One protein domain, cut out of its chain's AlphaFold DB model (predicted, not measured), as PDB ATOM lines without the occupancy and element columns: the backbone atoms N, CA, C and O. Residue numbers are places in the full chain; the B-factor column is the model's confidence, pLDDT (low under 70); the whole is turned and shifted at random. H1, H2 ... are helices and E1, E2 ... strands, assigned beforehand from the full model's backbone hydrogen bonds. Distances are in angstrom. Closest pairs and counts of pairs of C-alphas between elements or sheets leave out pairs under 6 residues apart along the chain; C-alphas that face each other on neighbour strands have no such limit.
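What this domain is: This is residues 2 to 52 of the 207 residues of an uncharacterized protein of Acidobacteria bacterium RBG_13_68_16 (UniProt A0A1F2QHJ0). With little regular structure, the printed part is a long drawn-out loop: two short strands, E1 and E2, sit side by side at one end with H1 near them, and residues 15 to 48 run out to the far end and fold back. The 51 residues hold E1, H1 and E2 in that order, 13 residues in a mixed class, with E1 and E2 parallel. The whole is loose, radius of gyration of the C-alphas 13.7 A, a rod spanning 41 by 17 by 16 A.

Where its parts are: E1, residues 2 to 4, begins at C-alpha 2 (299.191, 179.595, 268.061). H1, residues 8 to 14, measures 10.0 A. E2, residues 49 to 51, ends at C-alpha 51 (300.433, 174.636, 272.427).

How they stand to each other: E1 and E2 are parallel neighbours at 42 degrees, with N 3 and O 49 within hydrogen-bond range at 3.0 A. The closest C-alphas of H1 and E2, those of Tyr 8 and Ala 50, are 5.9 A apart. E1, H1 and E2 form a strand-helix-strand unit, parallel neighbour strands with a helix between along the chain, its crossover right-handed. In H1 every O i to N i+4 pair is within hydrogen-bond range.

The domain as a whole: The farthest C-alphas, Ser 27 and Arg 52, are 42.6 A apart. The link from H1 to E2 is long, 34 residues. The printed part has no cut, and no printed residue is under 70 in pLDDT.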
ATOM      1  N   TYR A   2     298.758 180.808 267.366       92.88
ATOM      2  CA  TYR A   2     299.191 179.595 268.061       92.88
ATOM      3  C   TYR A   2     300.605 179.222 267.607       92.88
ATOM      4  O   TYR A   2     300.910 179.345 266.422       92.88
ATOM      5  N   CYS A   3     301.453 178.767 268.524       94.25
ATOM      6  CA  CYS A   3     302.786 178.238 268.217       94.25
ATOM      7  C   CYS A   3     303.135 177.107 269.187       94.25
ATOM      8  O   CYS A   3     302.549 177.014 270.269       94.25
ATOM      9  N   HIS A   4     304.089 176.250 268.824       97.00
ATOM     10  CA  HIS A   4     304.578 175.250 269.766       97.00
ATOM     11  C   HIS A   4     305.216 175.925 270.986       97.00
ATOM     12  O   HIS A   4     305.899 176.942 270.848       97.00
ATOM     13  N   GLU A   5     305.048 175.343 272.174       97.12
ATOM     14  CA  GLU A   5     305.542 175.915 273.437       97.12
ATOM     15  C   GLU A   5     307.049 176.238 273.426       97.12
ATOM     16  O   GLU A   5     307.481 177.196 274.066       97.12
ATOM     17  N   TYR A   6     307.839 175.512 272.629       95.56
ATOM     18  CA  TYR A   6     309.282 175.747 272.490       95.56
ATOM     19  C   TYR A   6     309.669 176.936 271.604       95.56
ATOM     20  O   TYR A   6     310.790 177.417 271.727       95.56
ATOM     21  N   ASP A   7     308.762 177.448 270.770       92.94
ATOM     22  CA  ASP A   7     309.000 178.663 269.977       92.94
ATOM     23  C   ASP A   7     308.324 179.903 270.572       92.94
ATOM     24  O   ASP A   7     308.582 181.009 270.103       92.94
ATOM     25  N   TYR A   8     307.517 179.758 271.632       94.00
ATOM     26  CA  TYR A   8     306.756 180.861 272.232       94.00
ATOM     27  C   TYR A   8     307.614 182.104 272.500       94.00
ATOM     28  O   TYR A   8     307.295 183.201 272.046       94.00
ATOM     29  N   GLU A   9     308.745 181.934 273.187       91.38
ATOM     30  CA  GLU A   9     309.645 183.044 273.506       91.38
ATOM     31  C   GLU A   9     310.301 183.639 272.251       91.38
ATOM     32  O   GLU A   9     310.441 184.858 272.145       91.38
ATOM     33  N   GLY A  10     310.663 182.797 271.277       88.31
ATOM     34  CA  GLY A  10     311.228 183.232 269.999       88.31
ATOM     35  C   GLY A  10     310.243 184.087 269.202       88.31
ATOM     36  O   GLY A  10     310.581 185.199 268.794       88.31
ATOM     37  N   VAL A  11     309.002 183.616 269.059       89.81
ATOM     38  CA  VAL A  11     307.927 184.338 268.365       89.81
ATOM     39  C   VAL A  11     307.580 185.624 269.105       89.81
ATOM     40  O   VAL A  11     307.510 186.676 268.480       89.81
ATOM     41  N   ARG A  12     307.435 185.590 270.435       89.88
ATOM     42  CA  ARG A  12     307.153 186.790 271.240       89.88
ATOM     43  C   ARG A  12     308.232 187.864 271.067       89.88
ATOM     44  O   ARG A  12     307.918 189.047 270.978       89.88
ATOM     45  N   ASN A  13     309.503 187.465 271.004       87.88
ATOM     46  CA  ASN A  13     310.620 188.397 270.834       87.88
ATOM     47  C   ASN A  13     310.737 188.935 269.399       87.88
ATOM     48  O   ASN A  13     311.206 190.060 269.216       87.88
ATOM     49  N   ALA A  14     310.316 188.160 268.396       86.00
ATOM     50  CA  ALA A  14     310.273 188.586 266.998       86.00
ATOM     51  C   ALA A  14     309.061 189.489 266.705       86.00
ATOM     52  O   ALA A  14     309.188 190.508 266.031       86.00
ATOM     53  N   CYS A  15     307.892 189.159 267.253       86.81
ATOM     54  CA  CYS A  15     306.641 189.892 267.080       86.81
ATOM     55  C   CYS A  15     306.499 191.011 268.122       86.81
ATOM     56  O   CYS A  15     305.621 190.969 268.981       86.81
ATOM     57  N   ARG A  16     307.350 192.036 268.023       88.56
ATOM     58  CA  ARG A  16     307.340 193.229 268.889       88.56
ATOM     59  C   ARG A  16     307.339 194.529 268.071       88.56
ATOM     60  O   ARG A  16     307.666 194.489 266.881       88.56
ATOM     61  N   PRO A  17     307.022 195.694 268.667       89.94
ATOM     62  CA  PRO A  17     307.207 196.975 267.990       89.94
ATOM     63  C   PRO A  17     308.635 197.103 267.440       89.94
ATOM     64  O   PRO A  17     309.597 196.777 268.134       89.94
ATOM     65  N   GLY A  18     308.767 197.529 266.182       88.25
ATOM     66  CA  GLY A  18     310.067 197.619 265.504       88.25
ATOM     67  C   GLY A  18     310.621 196.291 264.966       88.25
ATOM     68  O   GLY A  18     311.782 196.240 264.572       88.25
ATOM     69  N   ALA A  19     309.821 195.213 264.900       88.31
ATOM     70  CA  ALA A  19     310.235 193.906 264.359       88.31
ATOM     71  C   ALA A  19     310.989 193.995 263.017       88.31
ATOM     72  O   ALA A  19     311.945 193.259 262.775       88.31
ATOM     73  N   TRP A  20     310.592 194.940 262.165       90.75
ATOM     74  CA  TRP A  20     311.130 195.131 260.821       90.75
ATOM     75  C   TRP A  20     312.305 196.112 260.727       90.75
ATOM     76  O   TRP A  20     312.842 196.302 259.639       90.75
ATOM     77  N   ASP A  21     312.727 196.753 261.823       90.62
ATOM     78  CA  ASP A  21     313.736 197.822 261.760       90.62
ATOM     79  C   ASP A  21     315.099 197.333 261.254       90.62
ATOM     80  O   ASP A  21     315.826 198.091 260.620       90.62
ATOM     81  N   HIS A  22     315.410 196.048 261.442       88.62
ATOM     82  CA  HIS A  22     316.632 195.412 260.939       88.62
ATOM     83  C   HIS A  22     316.740 195.377 259.401       88.62
ATOM     84  O   HIS A  22     317.808 195.073 258.872       88.62
ATOM     85  N   LEU A  23     315.651 195.666 258.679       91.75
ATOM     86  CA  LEU A  23     315.618 195.714 257.215       91.75
ATOM     87  C   LEU A  23     316.092 197.063 256.657       91.75
ATOM     88  O   LEU A  23     316.299 197.169 255.448       91.75
ATOM     89  N   PHE A  24     316.276 198.079 257.508       93.62
ATOM     90  CA  PHE A  24     316.627 199.439 257.101       93.62
ATOM     91  C   PHE A  24     317.929 199.914 257.742       93.62
ATOM     92  O   PHE A  24     318.243 199.595 258.887       93.62
ATOM     93  N   ASP A  25     318.680 200.725 257.005       92.00
ATOM     94  CA  ASP A  25     319.835 201.429 257.541       92.00
ATOM     95  C   ASP A  25     319.423 202.667 258.361       92.00
ATOM     96  O   ASP A  25     318.246 203.009 258.510       92.00
ATOM     97  N   LYS A  26     320.424 203.387 258.883       91.31
ATOM     98  CA  LYS A  26     320.223 204.618 259.666       91.31
ATOM     99  C   LYS A  26     319.543 205.746 258.878       91.31
ATOM    100  O   LYS A  26     318.997 206.651 259.497       91.31
ATOM    101  N   SER A  27     319.598 205.711 257.547       90.56
ATOM    102  CA  SER A  27     318.926 206.675 256.668       90.56
ATOM    103  C   SER A  27     317.486 206.268 256.332       90.56
ATOM    104  O   SER A  27     316.773 207.022 255.678       90.56
ATOM    105  N   GLY A  28     317.038 205.095 256.797       88.88
ATOM    106  CA  GLY A  28     315.718 204.544 256.502       88.88
ATOM    107  C   GLY A  28     315.638 203.847 255.144       88.88
ATOM    108  O   GLY A  28     314.538 203.507 254.712       88.88
ATOM    109  N   LYS A  29     316.774 203.613 254.474       91.75
ATOM    110  CA  LYS A  29     316.828 202.878 253.211       91.75
ATOM    111  C   LYS A  29     316.898 201.383 253.489       91.75
ATOM    112  O   LYS A  29     317.643 200.941 254.361       91.75
ATOM    113  N   ASN A  30     316.129 200.601 252.737       93.38
ATOM    114  CA  ASN A  30     316.196 199.151 252.822       93.38
ATOM    115  C   ASN A  30     317.585 198.639 252.399       93.38
ATOM    116  O   ASN A  30     318.150 199.103 251.407       93.38
ATOM    117  N   VAL A  31     318.134 197.697 253.166       92.12
ATOM    118  CA  VAL A  31     319.505 197.189 252.980       92.12
ATOM    119  C   VAL A  31     319.605 195.976 252.051       92.12
ATOM    120  O   VAL A  31     320.709 195.619 251.649       92.12
ATOM    121  N   TRP A  32     318.477 195.365 251.676       86.81
ATOM    122  CA  TRP A  32     318.429 194.121 250.897       86.81
ATOM    123  C   TRP A  32     317.628 194.229 249.595       86.81
ATOM    124  O   TRP A  32     318.006 193.634 248.589       86.81
ATOM    125  N   LEU A  33     316.508 194.954 249.611       90.75
ATOM    126  CA  LEU A  33     315.465 194.951 248.582       90.75
ATOM    127  C   LEU A  33     314.951 196.375 248.292       90.75
ATOM    128  O   LEU A  33     315.403 197.354 248.879       90.75
ATOM    129  N   GLN A  34     314.006 196.496 247.356       89.69
ATOM    130  CA  GLN A  34     313.452 197.773 246.883       89.69
ATOM    131  C   GLN A  34     312.028 198.020 247.421       89.69
ATOM    132  O   GLN A  34     311.077 198.071 246.650       89.69
ATOM    133  N   PHE A  35     311.882 198.156 248.741       92.62
ATOM    134  CA  PHE A  35     310.628 198.564 249.395       92.62
ATOM    135  C   PHE A  35     310.908 199.493 250.580       92.62
ATOM    136  O   PHE A  35     312.042 199.559 251.065       92.62
ATOM    137  N   ASP A  36     309.892 200.203 251.057       91.19
ATOM    138  CA  ASP A  36     310.013 201.166 252.149       91.19
ATOM    139  C   ASP A  36     309.184 200.780 253.395       91.19
ATOM    140  O   ASP A  36     308.539 199.732 253.461       91.19
ATOM    141  N   LYS A  37     309.239 201.604 254.452       89.44
ATOM    142  CA  LYS A  37     308.579 201.286 255.729       89.44
ATOM    143  C   LYS A  37     307.048 201.221 255.648       89.44
ATOM    144  O   LYS A  37     306.464 200.541 256.487       89.44
ATOM    145  N   LYS A  38     306.391 201.906 254.700       91.06
ATOM    146  CA  LYS A  38     304.915 201.859 254.568       91.06
ATOM    147  C   LYS A  38     304.446 200.598 253.838       91.06
ATOM    148  O   LYS A  38     303.276 200.253 253.964       91.06
ATOM    149  N   ASP A  39     305.343 199.907 253.135       91.69
ATOM    150  CA  ASP A  39     305.042 198.633 252.475       91.69
ATOM    151  C   ASP A  39     304.970 197.460 253.472       91.69
ATOM    152  O   ASP A  39     304.503 196.369 253.141       91.69
ATOM    153  N   LEU A  40     305.429 197.667 254.711       90.06
ATOM    154  CA  LEU A  40     305.467 196.633 255.736       90.06
ATOM    155  C   LEU A  40     304.132 196.470 256.474       90.06
ATOM    156  O   LEU A  40     303.439 197.455 256.746       90.06
ATOM    157  N   PRO A  41     303.800 195.241 256.915       89.44
ATOM    158  CA  PRO A  41     302.657 195.017 257.786       89.44
ATOM    159  C   PRO A  41     302.766 195.844 259.070       89.44
ATOM    160  O   PRO A  41     303.772 195.776 259.788       89.44
ATOM    161  N   ALA A  42     301.701 196.583 259.390       87.38
ATOM    162  CA  ALA A  42     301.626 197.333 260.634       87.38
ATOM    163  C   ALA A  42     301.656 196.376 261.834       87.38
ATOM    164  O   ALA A  42     300.962 195.354 261.852       87.38
ATOM    165  N   TYR A  43     302.441 196.726 262.855       88.25
ATOM    166  CA  TYR A  43     302.485 195.952 264.088       88.25
ATOM    167  C   TYR A  43     301.104 195.904 264.754       88.25
ATOM    168  O   TYR A  43     300.404 196.915 264.846       88.25
ATOM    169  N   ARG A  44     300.735 194.727 265.261       87.25
ATOM    170  CA  ARG A  44     299.562 194.522 266.112       87.25
ATOM    171  C   ARG A  44     299.958 193.636 267.283       87.25
ATOM    172  O   ARG A  44     300.749 192.710 267.117       87.25
ATOM    173  N   ASN A  45     299.378 193.902 268.450       86.31
ATOM    174  CA  ASN A  45     299.472 192.983 269.575       86.31
ATOM    175  C   ASN A  45     298.600 191.767 269.265       86.31
ATOM    176  O   ASN A  45     297.374 191.852 269.300       86.31
ATOM    177  N   TYR A  46     299.239 190.652 268.929       84.12
ATOM    178  CA  TYR A  46     298.563 189.372 268.798       84.12
ATOM    179  C   TYR A  46     298.645 188.640 270.132       84.12
ATOM    180  O   TYR A  46     299.715 188.559 270.731       84.12
ATOM    181  N   GLU A  47     297.528 188.069 270.577       91.44
ATOM    182  CA  GLU A  47     297.570 187.066 271.636       91.44
ATOM    183  C   GLU A  47     298.359 185.863 271.116       91.44
ATOM    184  O   GLU A  47     298.006 185.291 270.081       91.44
ATOM    185  N   LEU A  48     299.451 185.513 271.790       92.88
ATOM    186  CA  LEU A  48     300.251 184.339 271.469       92.88
ATOM    187  C   LEU A  48     299.865 183.216 272.430       92.88
ATOM    188  O   LEU A  48     299.900 183.402 273.642       92.88
ATOM    189  N   ILE A  49     299.506 182.058 271.888       95.88
ATOM    190  CA  ILE A  49     299.073 180.893 272.655       95.88
ATOM    191  C   ILE A  49     300.061 179.761 272.385       95.88
ATOM    192  O   ILE A  49     300.218 179.308 271.248       95.88
ATOM    193  N   ALA A  50     300.747 179.324 273.439       97.00
ATOM    194  CA  ALA A  50     301.617 178.158 273.399       97.00
ATOM    195  C   ALA A  50     300.775 176.875 273.410       97.00
ATOM    196  O   ALA A  50     299.893 176.712 274.252       97.00
ATOM    197  N   VAL A  51     301.071 175.954 272.497       98.25
ATOM    198  CA  VAL A  51     300.433 174.636 272.427       98.25
ATOM    199  C   VAL A  51     301.475 173.524 272.389       98.25
ATOM    200  O   VAL A  51     302.637 173.741 272.049       98.25
ATOM    201  N   ARG A  52     301.051 172.313 272.743       98.00
ATOM    202  CA  ARG A  52     301.898 171.116 272.741       98.00
ATOM    203  C   ARG A  52     301.744 170.328 271.447       98.00
ATOM    204  O   ARG A  52     300.752 170.474 270.733       98.00
TER     205      ARG A  52